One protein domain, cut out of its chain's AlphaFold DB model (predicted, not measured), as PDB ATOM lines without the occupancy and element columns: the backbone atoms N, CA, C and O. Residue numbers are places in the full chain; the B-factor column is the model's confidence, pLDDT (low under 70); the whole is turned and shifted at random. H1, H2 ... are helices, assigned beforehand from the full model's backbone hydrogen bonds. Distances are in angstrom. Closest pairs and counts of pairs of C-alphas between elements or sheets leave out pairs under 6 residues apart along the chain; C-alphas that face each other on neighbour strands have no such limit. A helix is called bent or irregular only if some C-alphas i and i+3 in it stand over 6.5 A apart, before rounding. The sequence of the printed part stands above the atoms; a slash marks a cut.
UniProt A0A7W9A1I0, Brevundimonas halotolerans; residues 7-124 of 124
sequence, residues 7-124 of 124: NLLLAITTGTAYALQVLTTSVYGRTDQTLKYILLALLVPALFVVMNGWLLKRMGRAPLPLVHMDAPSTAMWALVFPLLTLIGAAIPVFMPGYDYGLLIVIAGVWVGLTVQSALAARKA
ATOM      1  N   ASN A   7      45.660 -11.661  39.248       89.31
ATOM      2  CA  ASN A   7      44.936 -12.555  40.153       89.31
ATOM      3  C   ASN A   7      43.428 -12.607  39.876       89.31
ATOM      4  O   ASN A   7      42.808 -13.649  40.069       89.31
ATOM      5  N   LEU A   8      42.840 -11.509  39.397       89.56
ATOM      6  CA  LEU A   8      41.434 -11.492  39.000       89.56
ATOM      7  C   LEU A   8      41.227 -12.284  37.702       89.56
ATOM      8  O   LEU A   8      40.279 -13.058  37.616       89.56
ATOM      9  N   LEU A   9      42.140 -12.159  36.732       90.44
ATOM     10  CA  LEU A   9      42.122 -12.989  35.519       90.44
ATOM     11  C   LEU A   9      42.276 -14.476  35.847       90.44
ATOM     12  O   LEU A   9      41.548 -15.299  35.294       90.44
ATOM     13  N   LEU A  10      43.163 -14.817  36.784       91.50
ATOM     14  CA  LEU A  10      43.318 -16.185  37.266       91.50
ATOM     15  C   LEU A  10      42.011 -16.711  37.876       91.50
ATOM     16  O   LEU A  10      41.530 -17.763  37.463       91.50
ATOM     17  N   ALA A  11      41.397 -15.957  38.792       93.75
ATOM     18  CA  ALA A  11      40.131 -16.345  39.415       93.75
ATOM     19  C   ALA A  11      39.011 -16.566  38.388       93.75
ATOM     20  O   ALA A  11      38.294 -17.561  38.465       93.75
ATOM     21  N   ILE A  12      38.891 -15.681  37.395       94.25
ATOM     22  CA  ILE A  12      37.892 -15.802  36.326       94.25
ATOM     23  C   ILE A  12      38.167 -17.035  35.461       94.25
ATOM     24  O   ILE A  12      37.246 -17.797  35.169       94.25
ATOM     25  N   THR A  13      39.422 -17.265  35.076       94.19
ATOM     26  CA  THR A  13      39.788 -18.388  34.202       94.19
ATOM     27  C   THR A  13      39.559 -19.725  34.907       94.19
ATOM     28  O   THR A  13      38.910 -20.610  34.350       94.19
ATOM     29  N   THR A  14      40.007 -19.867  36.160       95.25
ATOM     30  CA  THR A  14      39.748 -21.075  36.962       95.25
ATOM     31  C   THR A  14      38.257 -21.248  37.243       95.25
ATOM     32  O   THR A  14      37.742 -22.354  37.118       95.25
ATOM     33  N   GLY A  15      37.539 -20.165  37.560       95.81
ATOM     34  CA  GLY A  15      36.091 -20.195  37.781       95.81
ATOM     35  C   GLY A  15      35.310 -20.631  36.541       95.81
ATOM     36  O   GLY A  15      34.376 -21.420  36.648       95.81
ATOM     37  N   THR A  16      35.730 -20.193  35.353       96.44
ATOM     38  CA  THR A  16      35.129 -20.613  34.078       96.44
ATOM     39  C   THR A  16      35.368 -22.097  33.813       96.44
ATOM     40  O   THR A  16      34.427 -22.823  33.497       96.44
ATOM     41  N   ALA A  17      36.605 -22.572  33.996       96.81
ATOM     42  CA  ALA A  17      36.925 -23.993  33.867       96.81
ATOM     43  C   ALA A  17      36.117 -24.844  34.862       96.81
ATOM     44  O   ALA A  17      35.631 -25.919  34.520       96.81
ATOM     45  N   TYR A  18      35.916 -24.335  36.078       97.56
ATOM     46  CA  TYR A  18      35.132 -25.014  37.098       97.56
ATOM     47  C   TYR A  18      33.644 -25.066  36.768       97.56
ATOM     48  O   TYR A  18      33.021 -26.113  36.916       97.56
ATOM     49  N   ALA A  19      33.075 -23.967  36.269       97.19
ATOM     50  CA  ALA A  19      31.696 -23.949  35.798       97.19
ATOM     51  C   ALA A  19      31.488 -24.991  34.689       97.19
ATOM     52  O   ALA A  19      30.532 -25.765  34.746       97.19
ATOM     53  N   LEU A  20      32.425 -25.081  33.737       97.06
ATOM     54  CA  LEU A  20      32.405 -26.119  32.710       97.06
ATOM     55  C   LEU A  20      32.464 -27.524  33.322       97.06
ATOM     56  O   LEU A  20      31.688 -28.384  32.924       97.06
ATOM     57  N   GLN A  21      33.321 -27.752  34.318       97.00
ATOM     58  CA  GLN A  21      33.403 -29.036  35.012       97.00
ATOM     59  C   GLN A  21      32.092 -29.416  35.710       97.00
ATOM     60  O   GLN A  21      31.660 -30.566  35.640       97.00
ATOM     61  N   VAL A  22      31.433 -28.471  36.378       96.38
ATOM     62  CA  VAL A  22      30.135 -28.711  37.028       96.38
ATOM     63  C   VAL A  22      29.066 -29.039  35.985       96.38
ATOM     64  O   VAL A  22      28.245 -29.929  36.199       96.38
ATOM     65  N   LEU A  23      29.102 -28.385  34.823       95.81
ATOM     66  CA  LEU A  23      28.198 -28.689  33.716       95.81
ATOM     67  C   LEU A  23      28.452 -30.087  33.141       95.81
ATOM     68  O   LEU A  23      27.513 -30.871  33.027       95.81
ATOM     69  N   THR A  24      29.700 -30.446  32.831       95.88
ATOM     70  CA  THR A  24      30.011 -31.766  32.261       95.88
ATOM     71  C   THR A  24      29.740 -32.893  33.251       95.88
ATOM     72  O   THR A  24      29.202 -33.923  32.860       95.88
ATOM     73  N   THR A  25      30.015 -32.700  34.541       94.88
ATOM     74  CA  THR A  25      29.643 -33.667  35.591       94.88
ATOM     75  C   THR A  25      28.130 -33.789  35.770       94.88
ATOM     76  O   THR A  25      27.645 -34.892  36.000       94.88
ATOM     77  N   SER A  26      27.373 -32.700  35.617       93.00
ATOM     78  CA  SER A  26      25.906 -32.729  35.702       93.00
ATOM     79  C   SER A  26      25.248 -33.408  34.498       93.00
ATOM     80  O   SER A  26      24.181 -33.995  34.651       93.00
ATOM     81  N   VAL A  27      25.867 -33.322  33.315       94.50
ATOM     82  CA  VAL A  27      25.348 -33.911  32.068       94.50
ATOM     83  C   VAL A  27      25.799 -35.361  31.886       94.50
ATOM     84  O   VAL A  27      24.981 -36.212  31.555       94.50
ATOM     85  N   TYR A  28      27.087 -35.646  32.086       94.12
ATOM     86  CA  TYR A  28      27.686 -36.953  31.790       94.12
ATOM     87  C   TYR A  28      27.964 -37.806  33.032       94.12
ATOM     88  O   TYR A  28      28.174 -39.013  32.919       94.12
ATOM     89  N   GLY A  29      27.990 -37.206  34.223       91.50
ATOM     90  CA  GLY A  29      28.089 -37.953  35.473       91.50
ATOM     91  C   GLY A  29      26.761 -38.597  35.871       91.50
ATOM     92  O   GLY A  29      25.790 -38.633  35.117       91.50
ATOM     93  N   ARG A  30      26.708 -39.101  37.103       91.25
ATOM     94  CA  ARG A  30      25.469 -39.610  37.704       91.25
ATOM     95  C   ARG A  30      24.389 -38.527  37.837       91.25
ATOM     96  O   ARG A  30      24.514 -37.628  38.669       91.25
ATOM     97  N   THR A  31      23.319 -38.644  37.052       84.31
ATOM     98  CA  THR A  31      22.220 -37.663  36.979       84.31
ATOM     99  C   THR A  31      21.314 -37.658  38.213       84.31
ATOM    100  O   THR A  31      20.698 -36.640  38.517       84.31
ATOM    101  N   ASP A  32      21.290 -38.742  38.997       89.94
ATOM    102  CA  ASP A  32      20.617 -38.801  40.303       89.94
ATOM    103  C   ASP A  32      21.288 -37.909  41.364       89.94
ATOM    104  O   ASP A  32      20.748 -37.705  42.450       89.94
ATOM    105  N   GLN A  33      22.462 -37.348  41.056       90.31
ATOM    106  CA  GLN A  33      23.297 -36.604  41.996       90.31
ATOM    107  C   GLN A  33      23.528 -35.141  41.593       90.31
ATOM    108  O   GLN A  33      24.312 -34.447  42.239       90.31
ATOM    109  N   THR A  34      22.819 -34.624  40.586       91.06
ATOM    110  CA  THR A  34      23.004 -33.246  40.097       91.06
ATOM    111  C   THR A  34      22.821 -32.195  41.194       91.06
ATOM    112  O   THR A  34      23.622 -31.268  41.301       91.06
ATOM    113  N   LEU A  35      21.832 -32.363  42.082       92.94
ATOM    114  CA  LEU A  35      21.654 -31.459  43.226       92.94
ATOM    115  C   LEU A  35      22.886 -31.461  44.144       92.94
ATOM    116  O   LEU A  35      23.352 -30.400  44.552       92.94
ATOM    117  N   LYS A  36      23.451 -32.642  44.428       94.06
ATOM    118  CA  LYS A  36      24.680 -32.785  45.222       94.06
ATOM    119  C   LYS A  36      25.834 -32.031  44.563       94.06
ATOM    120  O   LYS A  36      26.553 -31.312  45.248       94.06
ATOM    121  N   TYR A  37      25.996 -32.155  43.248       93.94
ATOM    122  CA  TYR A  37      27.045 -31.462  42.496       93.94
ATOM    123  C   TYR A  37      26.909 -29.945  42.557       93.94
ATOM    124  O   TYR A  37      27.899 -29.271  42.823       93.94
ATOM    125  N   ILE A  38      25.696 -29.411  42.399       94.38
ATOM    126  CA  ILE A  38      25.431 -27.970  42.508       94.38
ATOM    127  C   ILE A  38      25.717 -27.470  43.928       94.38
ATOM    128  O   ILE A  38      26.378 -26.448  44.107       94.38
ATOM    129  N   LEU A  39      25.263 -28.203  44.949       96.94
ATOM    130  CA  LEU A  39      25.521 -27.844  46.344       96.94
ATOM    131  C   LEU A  39      27.020 -27.837  46.649       96.94
ATOM    132  O   LEU A  39      27.513 -26.868  47.220       96.94
ATOM    133  N   LEU A  40      27.762 -28.864  46.226       96.31
ATOM    134  CA  LEU A  40      29.219 -28.899  46.371       96.31
ATOM    135  C   LEU A  40      29.884 -27.749  45.606       96.31
ATOM    136  O   LEU A  40      30.765 -27.088  46.153       96.31
ATOM    137  N   ALA A  41      29.422 -27.468  44.386       96.25
ATOM    138  CA  ALA A  41      29.963 -26.421  43.530       96.25
ATOM    139  C   ALA A  41      29.853 -25.016  44.126       96.25
ATOM    140  O   ALA A  41      30.722 -24.178  43.900       96.25
ATOM    141  N   LEU A  42      28.798 -24.752  44.892       96.56
ATOM    142  CA  LEU A  42      28.590 -23.459  45.535       96.56
ATOM    143  C   LEU A  42      29.204 -23.417  46.933       96.56
ATOM    144  O   LEU A  42      29.915 -22.472  47.275       96.56
ATOM    145  N   LEU A  43      28.940 -24.442  47.748       97.44
ATOM    146  CA  LEU A  43      29.317 -24.440  49.158       97.44
ATOM    147  C   LEU A  43      30.822 -24.591  49.347       97.44
ATOM    148  O   LEU A  43      31.382 -23.874  50.167       97.44
ATOM    149  N   VAL A  44      31.493 -25.470  48.600       97.31
ATOM    150  CA  VAL A  44      32.927 -25.739  48.800       97.31
ATOM    151  C   VAL A  44      33.790 -24.493  48.573       97.31
ATOM    152  O   VAL A  44      34.494 -24.112  49.511       97.31
ATOM    153  N   PRO A  45      33.754 -23.811  47.409       96.38
ATOM    154  CA  PRO A  45      34.565 -22.610  47.213       96.38
ATOM    155  C   PRO A  45      34.174 -21.482  48.177       96.38
ATOM    156  O   PRO A  45      35.055 -20.801  48.701       96.38
ATOM    157  N   ALA A  46      32.879 -21.296  48.462       95.69
ATOM    158  CA  ALA A  46      32.418 -20.250  49.376       95.69
ATOM    159  C   ALA A  46      32.917 -20.480  50.811       95.69
ATOM    160  O   ALA A  46      33.528 -19.591  51.412       95.69
ATOM    161  N   LEU A  47      32.708 -21.686  51.346       96.06
ATOM    162  CA  LEU A  47      33.188 -22.078  52.668       96.06
ATOM    163  C   LEU A  47      34.709 -22.030  52.731       96.06
ATOM    164  O   LEU A  47      35.245 -21.534  53.715       96.06
ATOM    165  N   PHE A  48      35.406 -22.466  51.682       95.44
ATOM    166  CA  PHE A  48      36.860 -22.393  51.630       95.44
ATOM    167  C   PHE A  48      37.359 -20.951  51.780       95.44
ATOM    168  O   PHE A  48      38.198 -20.684  52.635       95.44
ATOM    169  N   VAL A  49      36.815 -20.001  51.011       93.94
ATOM    170  CA  VAL A  49      37.218 -18.585  51.086       93.94
ATOM    171  C   VAL A  49      36.981 -18.013  52.487       93.94
ATOM    172  O   VAL A  49      37.854 -17.336  53.038       93.94
ATOM    173  N   VAL A  50      35.821 -18.303  53.087       93.25
ATOM    174  CA  VAL A  50      35.456 -17.814  54.426       93.25
ATOM    175  C   VAL A  50      36.340 -18.444  55.504       93.25
ATOM    176  O   VAL A  50      36.962 -17.734  56.296       93.25
ATOM    177  N   MET A  51      36.421 -19.775  55.529       93.06
ATOM    178  CA  MET A  51      37.133 -20.526  56.559       93.06
ATOM    179  C   MET A  51      38.641 -20.326  56.463       93.06
ATOM    180  O   MET A  51      39.280 -20.112  57.492       93.06
ATOM    181  N   ASN A  52      39.218 -20.331  55.258       92.12
ATOM    182  CA  ASN A  52      40.653 -20.122  55.088       92.12
ATOM    183  C   ASN A  52      41.051 -18.694  55.484       92.12
ATOM    184  O   ASN A  52      42.042 -18.494  56.183       92.12
ATOM    185  N   GLY A  53      40.256 -17.687  55.107       87.69
ATOM    186  CA  GLY A  53      40.485 -16.306  55.538       87.69
ATOM    187  C   GLY A  53      40.418 -16.144  57.059       87.69
ATOM    188  O   GLY A  53      41.271 -15.487  57.658       87.69
ATOM    189  N   TRP A  54      39.436 -16.781  57.697       91.12
ATOM    190  CA  TRP A  54      39.301 -16.789  59.151       91.12
ATOM    191  C   TRP A  54      40.454 -17.518  59.853       91.12
ATOM    192  O   TRP A  54      40.980 -17.013  60.847       91.12
ATOM    193  N   LEU A  55      40.883 -18.668  59.328       91.38
ATOM    194  CA  LEU A  55      41.982 -19.455  59.884       91.38
ATOM    195  C   LEU A  55      43.306 -18.695  59.790       91.38
ATOM    196  O   LEU A  55      44.003 -18.567  60.794       91.38
ATOM    197  N   LEU A  56      43.615 -18.112  58.627       90.19
ATOM    198  CA  LEU A  56      44.803 -17.276  58.450       90.19
ATOM    199  C   LEU A  56      44.816 -16.112  59.446       90.19
ATOM    200  O   LEU A  56      45.828 -15.892  60.112       90.19
ATOM    201  N   LYS A  57      43.670 -15.445  59.635       88.44
ATOM    202  CA  LYS A  57      43.529 -14.370  60.624       88.44
ATOM    203  C   LYS A  57      43.817 -14.856  62.049       88.44
ATOM    204  O   LYS A  57      44.504 -14.162  62.791       88.44
ATOM    205  N   ARG A  58      43.337 -16.046  62.432       91.38
ATOM    206  CA  ARG A  58      43.648 -16.662  63.738       91.38
ATOM    207  C   ARG A  58      45.124 -17.018  63.899       91.38
ATOM    208  O   ARG A  58      45.627 -16.993  65.014       91.38
ATOM    209  N   MET A  59      45.814 -17.312  62.803       92.50
ATOM    210  CA  MET A  59      47.254 -17.577  62.787       92.50
ATOM    211  C   MET A  59      48.108 -16.297  62.728       92.50
ATOM    212  O   MET A  59      49.324 -16.396  62.580       92.50
ATOM    213  N   GLY A  60      47.502 -15.103  62.782       87.00
ATOM    214  CA  GLY A  60      48.220 -13.834  62.625       87.00
ATOM    215  C   GLY A  60      48.790 -13.619  61.216       87.00
ATOM    216  O   GLY A  60      49.714 -12.831  61.043       87.00
ATOM    217  N   ARG A  61      48.270 -14.331  60.207       86.38
ATOM    218  CA  ARG A  61      48.699 -14.251  58.804       86.38
ATOM    219  C   ARG A  61      47.623 -13.591  57.943       86.38
ATOM    220  O   ARG A  61      46.429 -13.687  58.224       86.38
ATOM    221  N   ALA A  62      48.047 -12.960  56.854       80.94
ATOM    222  CA  ALA A  62      47.159 -12.456  55.812       80.94
ATOM    223  C   ALA A  62      47.280 -13.323  54.547       80.94
ATOM    224  O   ALA A  62      48.360 -13.852  54.277       80.94
ATOM    225  N   PRO A  63      46.196 -13.497  53.769       77.44
ATOM    226  CA  PRO A  63      46.286 -14.144  52.466       77.44
ATOM    227  C   PRO A  63      47.169 -13.308  51.535       77.44
ATOM    228  O   PRO A  63      46.952 -12.104  51.392       77.44
ATOM    229  N   LEU A  64      48.151 -13.954  50.910       80.25
ATOM    230  CA  LEU A  64      49.038 -13.340  49.926       80.25
ATOM    231  C   LEU A  64      48.509 -13.599  48.508       80.25
ATOM    232  O   LEU A  64      47.984 -14.689  48.251       80.25
ATOM    233  N   PRO A  65      48.642 -12.638  47.577       82.25
ATOM    234  CA  PRO A  65      48.333 -12.864  46.172       82.25
ATOM    235  C   PRO A  65      49.189 -13.997  45.596       82.25
ATOM    236  O   PRO A  65      50.414 -13.986  45.721       82.25
ATOM    237  N   LEU A  66      48.541 -14.952  44.928       80.12
ATOM    238  CA  LEU A  66      49.203 -16.053  44.232       80.12
ATOM    239  C   LEU A  66      50.176 -15.519  43.190       80.12
ATOM    240  O   LEU A  66      51.300 -15.977  43.168       80.12
ATOM    241  N   VAL A  67      49.780 -14.538  42.379       78.62
ATOM    242  CA  VAL A  67      50.672 -13.877  41.420       78.62
ATOM    243  C   VAL A  67      51.113 -12.536  41.997       78.62
ATOM    244  O   VAL A  67      50.284 -11.640  42.174       78.62
ATOM    245  N   HIS A  68      52.407 -12.386  42.268       75.12
ATOM    246  CA  HIS A  68      53.020 -11.133  42.716       75.12
ATOM    247  C   HIS A  68      54.358 -10.892  42.001       75.12
ATOM    248  O   HIS A  68      55.016 -11.835  41.563       75.12
ATOM    249  N   MET A  69      54.734  -9.618  41.850       65.31
ATOM    250  CA  MET A  69      55.906  -9.190  41.066       65.31
ATOM    251  C   MET A  69      57.225  -9.737  41.630       65.31
ATOM    252  O   MET A  69      58.144 -10.014  40.866       65.31
ATOM    253  N   ASP A  70      57.300  -9.935  42.949       65.75
ATOM    254  CA  ASP A  70      58.541 -10.319  43.631       65.75
ATOM    255  C   ASP A  70      58.934 -11.788  43.394       65.75
ATOM    256  O   ASP A  70      60.075 -12.173  43.641       65.75
ATOM    257  N   ALA A  71      58.015 -12.615  42.881       69.69
ATOM    258  CA  ALA A  71      58.275 -14.017  42.569       69.69
ATOM    259  C   ALA A  71      57.646 -14.412  41.219       69.69
ATOM    260  O   ALA A  71      56.545 -14.971  41.186       69.69
ATOM    261  N   PRO A  72      58.349 -14.201  40.089       66.62
ATOM    262  CA  PRO A  72      57.855 -14.530  38.747       66.62
ATOM    263  C   PRO A  72      57.474 -16.005  38.576       66.62
ATOM    264  O   PRO A  72      56.571 -16.332  37.808       66.62
ATOM    265  N   SER A  73      58.114 -16.906  39.331       71.12
ATOM    266  CA  SER A  73      57.794 -18.339  39.359       71.12
ATOM    267  C   SER A  73      56.348 -18.620  39.778       71.12
ATOM    268  O   SER A  73      55.766 -19.620  39.366       71.12
ATOM    269  N   THR A  74      55.727 -17.717  40.539       72.56
ATOM    270  CA  THR A  74      54.334 -17.863  40.970       72.56
ATOM    271  C   THR A  74      53.321 -17.665  39.843       72.56
ATOM    272  O   THR A  74      52.200 -18.167  39.936       72.56
ATOM    273  N   ALA A  75      53.727 -17.053  38.724       74.31
ATOM    274  CA  ALA A  75      52.918 -16.992  37.509       74.31
ATOM    275  C   ALA A  75      52.612 -18.390  36.941       74.31
ATOM    276  O   ALA A  75      51.589 -18.569  36.284       74.31
ATOM    277  N   MET A  76      53.432 -19.405  37.241       79.88
ATOM    278  CA  MET A  76      53.172 -20.787  36.828       79.88
ATOM    279  C   MET A  76      51.845 -21.314  37.394       79.88
ATOM    280  O   MET A  76      51.104 -22.007  36.695       79.88
ATOM    281  N   TRP A  77      51.483 -20.921  38.620       78.44
ATOM    282  CA  TRP A  77      50.194 -21.284  39.218       78.44
ATOM    283  C   TRP A  77      49.006 -20.736  38.433       78.44
ATOM    284  O   TRP A  77      47.943 -21.360  38.422       78.44
ATOM    285  N   ALA A  78      49.196 -19.617  37.727       77.38
ATOM    286  CA  ALA A  78      48.161 -19.045  36.882       77.38
ATOM    287  C   ALA A  78      47.794 -19.948  35.694       77.38
ATOM    288  O   ALA A  78      46.685 -19.853  35.178       77.38
ATOM    289  N   LEU A  79      48.697 -20.846  35.293       83.50
ATOM    290  CA  LEU A  79      48.457 -21.843  34.253       83.50
ATOM    291  C   LEU A  79      47.993 -23.183  34.839       83.50
ATOM    292  O   LEU A  79      47.084 -23.809  34.300       83.50
ATOM    293  N   VAL A  80      48.577 -23.605  35.965       89.12
ATOM    294  CA  VAL A  80      48.303 -24.917  36.572       89.12
ATOM    295  C   VAL A  80      46.853 -25.037  37.052       89.12
ATOM    296  O   VAL A  80      46.191 -26.013  36.704       89.12
ATOM    297  N   PHE A  81      46.323 -24.066  37.808       91.75
ATOM    298  CA  PHE A  81      44.968 -24.198  38.369       91.75
ATOM    299  C   PHE A  81      43.871 -24.280  37.298       91.75
ATOM    300  O   PHE A  81      43.057 -25.208  37.368       91.75
ATOM    301  N   PRO A  82      43.816 -23.376  36.296       91.56
ATOM    302  CA  PRO A  82      42.834 -23.507  35.227       91.56
ATOM    303  C   PRO A  82      42.996 -24.803  34.435       91.56
ATOM    304  O   PRO A  82      41.994 -25.451  34.153       91.56
ATOM    305  N   LEU A  83      44.231 -25.205  34.114       94.25
ATOM    306  CA  LEU A  83      44.485 -26.400  33.312       94.25
ATOM    307  C   LEU A  83      44.021 -27.675  34.022       94.25
ATOM    308  O   LEU A  83      43.315 -28.478  33.422       94.25
ATOM    309  N   LEU A  84      44.366 -27.850  35.301       94.88
ATOM    310  CA  LEU A  84      43.934 -29.022  36.070       94.88
ATOM    311  C   LEU A  84      42.409 -29.072  36.221       94.88
ATOM    312  O   LEU A  84      41.812 -30.140  36.112       94.88
ATOM    313  N   THR A  85      41.775 -27.916  36.415       95.75
ATOM    314  CA  THR A  85      40.309 -27.813  36.467       95.75
ATOM    315  C   THR A  85      39.682 -28.172  35.117       95.75
ATOM    316  O   THR A  85      38.687 -28.886  35.052       95.75
ATOM    317  N   LEU A  86      40.292 -27.730  34.015       96.12
ATOM    318  CA  LEU A  86      39.828 -28.029  32.663       96.12
ATOM    319  C   LEU A  86      39.976 -29.517  32.317       96.12
ATOM    320  O   LEU A  86      39.064 -30.105  31.742       96.12
ATOM    321  N   ILE A  87      41.086 -30.145  32.711       96.06
ATOM    322  CA  ILE A  87      41.260 -31.602  32.615       96.06
ATOM    323  C   ILE A  87      40.151 -32.297  33.410       96.06
ATOM    324  O   ILE A  87      39.522 -33.227  32.909       96.06
ATOM    325  N   GLY A  88      39.855 -31.796  34.611       95.00
ATOM    326  CA  GLY A  88      38.741 -32.270  35.417       95.00
ATOM    327  C   GLY A  88      37.394 -32.198  34.692       95.00
ATOM    328  O   GLY A  88      36.608 -33.141  34.748       95.00
ATOM    329  N   ALA A  89      37.151 -31.118  33.949       95.56
ATOM    330  CA  ALA A  89      35.949 -30.952  33.136       95.56
ATOM    331  C   ALA A  89      35.842 -31.951  31.978       95.56
ATOM    332  O   ALA A  89      34.729 -32.306  31.588       95.56
ATOM    333  N   ALA A  90      36.968 -32.413  31.435       96.44
ATOM    334  CA  ALA A  90      36.990 -33.363  30.329       96.44
ATOM    335  C   ALA A  90      36.676 -34.803  30.776       96.44
ATOM    336  O   ALA A  90      36.082 -35.560  30.013       96.44
ATOM    337  N   ILE A  91      37.030 -35.183  32.010       95.81
ATOM    338  CA  ILE A  91      36.896 -36.566  32.502       95.81
ATOM    339  C   ILE A  91      35.468 -37.128  32.356       95.81
ATOM    340  O   ILE A  91      35.339 -38.206  31.773       95.81
ATOM    341  N   PRO A  92      34.392 -36.440  32.794       94.50
ATOM    342  CA  PRO A  92      33.029 -36.961  32.668       94.50
ATOM    343  C   PRO A  92      32.607 -37.221  31.221       94.50
ATOM    344  O   PRO A  92      31.822 -38.126  30.973       94.50
ATOM    345  N   VAL A  93      33.143 -36.455  30.265       95.75
ATOM    346  CA  VAL A  93      32.823 -36.599  28.836       95.75
ATOM    347  C   VAL A  93      33.359 -37.923  28.286       95.75
ATOM    348  O   VAL A  93      32.679 -38.588  27.510       95.75
ATOM    349  N   PHE A  94      34.564 -38.323  28.701       95.38
ATOM    350  CA  PHE A  94      35.200 -39.565  28.248       95.38
ATOM    351  C   PHE A  94      34.835 -40.785  29.103       95.38
ATOM    352  O   PHE A  94      34.978 -41.916  28.643       95.38
ATOM    353  N   MET A  95      34.375 -40.577  30.339       93.81
ATOM    354  CA  MET A  95      34.035 -41.639  31.289       93.81
ATOM    355  C   MET A  95      32.638 -41.415  31.896       93.81
ATOM    356  O   MET A  95      32.513 -41.153  33.081       93.81
ATOM    357  N   PRO A  96      31.542 -41.495  31.135       93.06
ATOM    358  CA  PRO A  96      30.223 -41.172  31.677       93.06
ATOM    359  C   PRO A  96      29.756 -42.158  32.766       93.06
ATOM    360  O   PRO A  96      30.157 -43.321  32.802       93.06
ATOM    361  N   GLY A  97      28.852 -41.701  33.639       91.25
ATOM    362  CA  GLY A  97      28.103 -42.551  34.578       91.25
ATOM    363  C   GLY A  97      28.689 -42.719  35.987       91.25
ATOM    364  O   GLY A  97      28.060 -43.373  36.823       91.25
ATOM    365  N   TYR A  98      29.838 -42.111  36.297       92.94
ATOM    366  CA  TYR A  98      30.438 -42.145  37.640       92.94
ATOM    367  C   TYR A  98      30.022 -40.960  38.528       92.94
ATOM    368  O   TYR A  98      29.474 -39.951  38.070       92.94
ATOM    369  N   ASP A  99      30.266 -41.109  39.835       93.56
ATOM    370  CA  ASP A  99      30.147 -40.027  40.813       93.56
ATOM    371  C   ASP A  99      31.406 -39.152  40.791       93.56
ATOM    372  O   ASP A  99      32.500 -39.600  41.135       93.56
ATOM    373  N   TYR A 100      31.235 -37.885  40.413       95.12
ATOM    374  CA  TYR A 100      32.322 -36.911  40.292       95.12
ATOM    375  C   TYR A 100      32.359 -35.878  41.418       95.12
ATOM    376  O   TYR A 100      33.064 -34.871  41.314       95.12
ATOM    377  N   GLY A 101      31.646 -36.118  42.521       94.75
ATOM    378  CA  GLY A 101      31.574 -35.184  43.644       94.75
ATOM    379  C   GLY A 101      32.950 -34.798  44.192       94.75
ATOM    380  O   GLY A 101      33.210 -33.619  44.416       94.75
ATOM    381  N   LEU A 102      33.873 -35.757  44.326       95.62
ATOM    382  CA  LEU A 102      35.241 -35.481  44.782       95.62
ATOM    383  C   LEU A 102      35.994 -34.546  43.823       95.62
ATOM    384  O   LEU A 102      36.721 -33.656  44.256       95.62
ATOM    385  N   LEU A 103      35.781 -34.717  42.520       95.69
ATOM    386  CA  LEU A 103      36.407 -33.910  41.477       95.69
ATOM    387  C   LEU A 103      35.923 -32.453  41.559       95.69
ATOM    388  O   LEU A 103      36.721 -31.520  41.462       95.69
ATOM    389  N   ILE A 104      34.626 -32.262  41.825       96.62
ATOM    390  CA  ILE A 104      34.013 -30.951  42.088       96.62
ATOM    391  C   ILE A 104      34.567 -30.325  43.372       96.62
ATOM    392  O   ILE A 104      34.826 -29.123  43.392       96.62
ATOM    393  N   VAL A 105      34.772 -31.108  44.434       97.56
ATOM    394  CA  VAL A 105      35.348 -30.613  45.696       97.56
ATOM    395  C   VAL A 105      36.775 -30.112  45.480       97.56
ATOM    396  O   VAL A 105      37.088 -28.987  45.861       97.56
ATOM    397  N   ILE A 106      37.627 -30.914  44.834       96.69
ATOM    398  CA  ILE A 106      39.031 -30.561  44.572       96.69
ATOM    399  C   ILE A 106      39.114 -29.265  43.762       96.69
ATOM    400  O   ILE A 106      39.784 -28.315  44.170       96.69
ATOM    401  N   ALA A 107      38.383 -29.188  42.649       96.75
ATOM    402  CA  ALA A 107      38.373 -27.991  41.821       96.75
ATOM    403  C   ALA A 107      37.730 -26.783  42.528       96.75
ATOM    404  O   ALA A 107      38.189 -25.653  42.363       96.75
ATOM    405  N   GLY A 108      36.734 -27.009  43.390       96.88
ATOM    406  CA  GLY A 108      36.134 -25.969  44.226       96.88
ATOM    407  C   GLY A 108      37.138 -25.342  45.193       96.88
ATOM    408  O   GLY A 108      37.156 -24.123  45.361       96.88
ATOM    409  N   VAL A 109      38.036 -26.139  45.777       96.44
ATOM    410  CA  VAL A 109      39.138 -25.626  46.607       96.44
ATOM    411  C   VAL A 109      40.097 -24.767  45.779       96.44
ATOM    412  O   VAL A 109      40.488 -23.688  46.224       96.44
ATOM    413  N   TRP A 110      40.441 -25.187  44.559       95.75
ATOM    414  CA  TRP A 110      41.297 -24.393  43.667       95.75
ATOM    415  C   TRP A 110      40.660 -23.059  43.276       95.75
ATOM    416  O   TRP A 110      41.324 -22.028  43.340       95.75
ATOM    417  N   VAL A 111      39.367 -23.044  42.943       95.94
ATOM    418  CA  VAL A 111      38.626 -21.794  42.706       95.94
ATOM    419  C   VAL A 111      38.609 -20.923  43.958       95.94
ATOM    420  O   VAL A 111      38.849 -19.722  43.877       95.94
ATOM    421  N   GLY A 112      38.373 -21.509  45.133       94.88
ATOM    422  CA  GLY A 112      38.413 -20.777  46.395       94.88
ATOM    423  C   GLY A 112      39.765 -20.091  46.627       94.88
ATOM    424  O   GLY A 112      39.810 -18.909  46.971       94.88
ATOM    425  N   LEU A 113      40.869 -20.795  46.362       93.56
ATOM    426  CA  LEU A 113      42.227 -20.248  46.438       93.56
ATOM    427  C   LEU A 113      42.441 -19.077  45.466       93.56
ATOM    428  O   LEU A 113      42.975 -18.040  45.866       93.56
ATOM    429  N   THR A 114      42.017 -19.204  44.207       93.75
ATOM    430  CA  THR A 114      42.210 -18.141  43.206       93.75
ATOM    431  C   THR A 114      41.328 -16.923  43.478       93.75
ATOM    432  O   THR A 114      41.791 -15.789  43.343       93.75
ATOM    433  N   VAL A 115      40.102 -17.120  43.967       94.25
ATOM    434  CA  VAL A 115      39.227 -16.035  44.434       94.25
ATOM    435  C   VAL A 115      39.846 -15.314  45.627       94.25
ATOM    436  O   VAL A 115      39.911 -14.084  45.642       94.25
ATOM    437  N   GLN A 116      40.347 -16.050  46.619       91.94
ATOM    438  CA  GLN A 116      40.993 -15.447  47.781       91.94
ATOM    439  C   GLN A 116      42.254 -14.665  47.391       91.94
ATOM    440  O   GLN A 116      42.483 -13.577  47.919       91.94
ATOM    441  N   SER A 117      43.015 -15.169  46.419       89.19
ATOM    442  CA  SER A 117      44.139 -14.458  45.812       89.19
ATOM    443  C   SER A 117      43.717 -13.131  45.171       89.19
ATOM    444  O   SER A 117      44.322 -12.090  45.426       89.19
ATOM    445  N   ALA A 118      42.639 -13.134  44.380       90.50
ATOM    446  CA  ALA A 118      42.101 -11.921  43.766       90.50
ATOM    447  C   ALA A 118      41.622 -10.904  44.815       90.50
ATOM    448  O   ALA A 118      41.861  -9.704  44.677       90.50
ATOM    449  N   LEU A 119      40.980 -11.378  45.888       90.69
ATOM    450  CA  LEU A 119      40.542 -10.536  47.003       90.69
ATOM    451  C   LEU A 119      41.721  -9.935  47.776       90.69
ATOM    452  O   LEU A 119      41.637  -8.777  48.182       90.69
ATOM    453  N   ALA A 120      42.801 -10.692  47.976       87.25
ATOM    454  CA  ALA A 120      44.024 -10.200  48.601       87.25
ATOM    455  C   ALA A 120      44.707  -9.135  47.731       87.25
ATOM    456  O   ALA A 120      45.015  -8.055  48.222       87.25
ATOM    457  N   ALA A 121      44.844  -9.391  46.427       86.06
ATOM    458  CA  ALA A 121      45.459  -8.463  45.474       86.06
ATOM    459  C   ALA A 121      44.700  -7.135  45.327       86.06
ATOM    460  O   ALA A 121      45.283  -6.141  44.921       86.06
ATOM    461  N   ARG A 122      43.397  -7.115  45.629       83.56
ATOM    462  CA  ARG A 122      42.581  -5.892  45.620       83.56
ATOM    463  C   ARG A 122      42.749  -5.048  46.893       83.56
ATOM    464  O   ARG A 122      42.341  -3.891  46.901       83.56
ATOM    465  N   LYS A 123      43.238  -5.653  47.980       74.81
ATOM    466  CA  LYS A 123      43.437  -5.004  49.286       74.81
ATOM    467  C   LYS A 123      44.874  -4.522  49.504       74.81
ATOM    468  O   LYS A 123      45.063  -3.689  50.384       74.81
ATOM    469  N   ALA A 124      45.833  -5.103  48.782       63.94
ATOM    470  CA  ALA A 124      47.216  -4.638  48.699       63.94
ATOM    471  C   ALA A 124      47.298  -3.351  47.867       63.94
ATOM    472  O   ALA A 124      48.139  -2.500  48.219       63.94
TER     473      ALA A 124
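AT A GLANCE: This is residues 7 to 124 of the 124 residues of a protein of Brevundimonas halotolerans (UniProt A0A7W9A1I0). Four long helices form an elongated up-and-down bundle, each running against the one before it in the chain. H1 and H4 pack together in the middle, with H2 on one side and H3 on the other, and the far end of H2 splays away so that residues 55 to 60 stick out. The printed part has 118 residues with four named helices, H1, H2, H3 and H4 in chain order, and no named strand; its class is all helix. It is compact, with a radius of gyration of the C-alphas of 15.0 A, and spans 44 by 29 by 17 A.

IN THESE COORDINATES: The longest helix, H2, covers residues 31 to 58 and measures 40.2 A from first to last C-alpha; C-alpha 31 is at (22.220, -37.663, 36.979). It has a kink of 28 degrees near residue 45 and is irregular, with C-alphas 32 and 35 8.0 A apart. H4, residues 101 to 121, measures 30.2 A and ends with C-alpha 121 at (45.459, -8.463, 45.474). H1, residues 7 to 28, measures 31.0 A and begins with C-alpha 7 at (44.936, -12.555, 40.153). H3, residues 72 to 94, measures 35.4 A and is only just irregular, with C-alphas 89 and 92 6.7 A apart.

HOW THE PARTS SIT: H1 and H4 are the hub, touching three helices each. They touch each other at a shallow tilt of 17 degrees, opposite ways; their closest C-alphas, of Asn 7 and Ala 118, are 4.6 A apart. H2 touches H4 the same way at 38 degrees, a tilt only just steep; the closest C-alphas are those of Pro 45 and Gly 112, 4.3 A. H1 and H2 form a helical hairpin with a shallow tilt of 27 degrees, and touch through residues 22 to 26 and 33 to 41 alone; the closest C-alphas, of Ser 26 and Thr 34, are 5.3 A apart. H3 touches H1 the same way at a shallow tilt of 11 degrees, closest at the C-alphas of Gln 21 and Ala 89, 3.7 A. H3 and H4 form a second hairpin, touching through residues 81 to 88 and 103 to 110 alone, closest at the C-alphas of Thr 85 and Ala 107, 5.7 A. H2 and H3 are apart. Every O i to N i+4 pair is within hydrogen-bond range in H1 and H4, against 21 of 24 in H2 and 12 of 19 in H3.

THE WHOLE: The two C-alphas farthest apart, of Asp 32 and Asp 70, are 47.5 A apart. The printed part has no cut. The link from H2 to H3, residues 59 to 71, is long. Mean pLDDT of the printed part is 90.4; residues 69 to 72 and residue 124 are under 70.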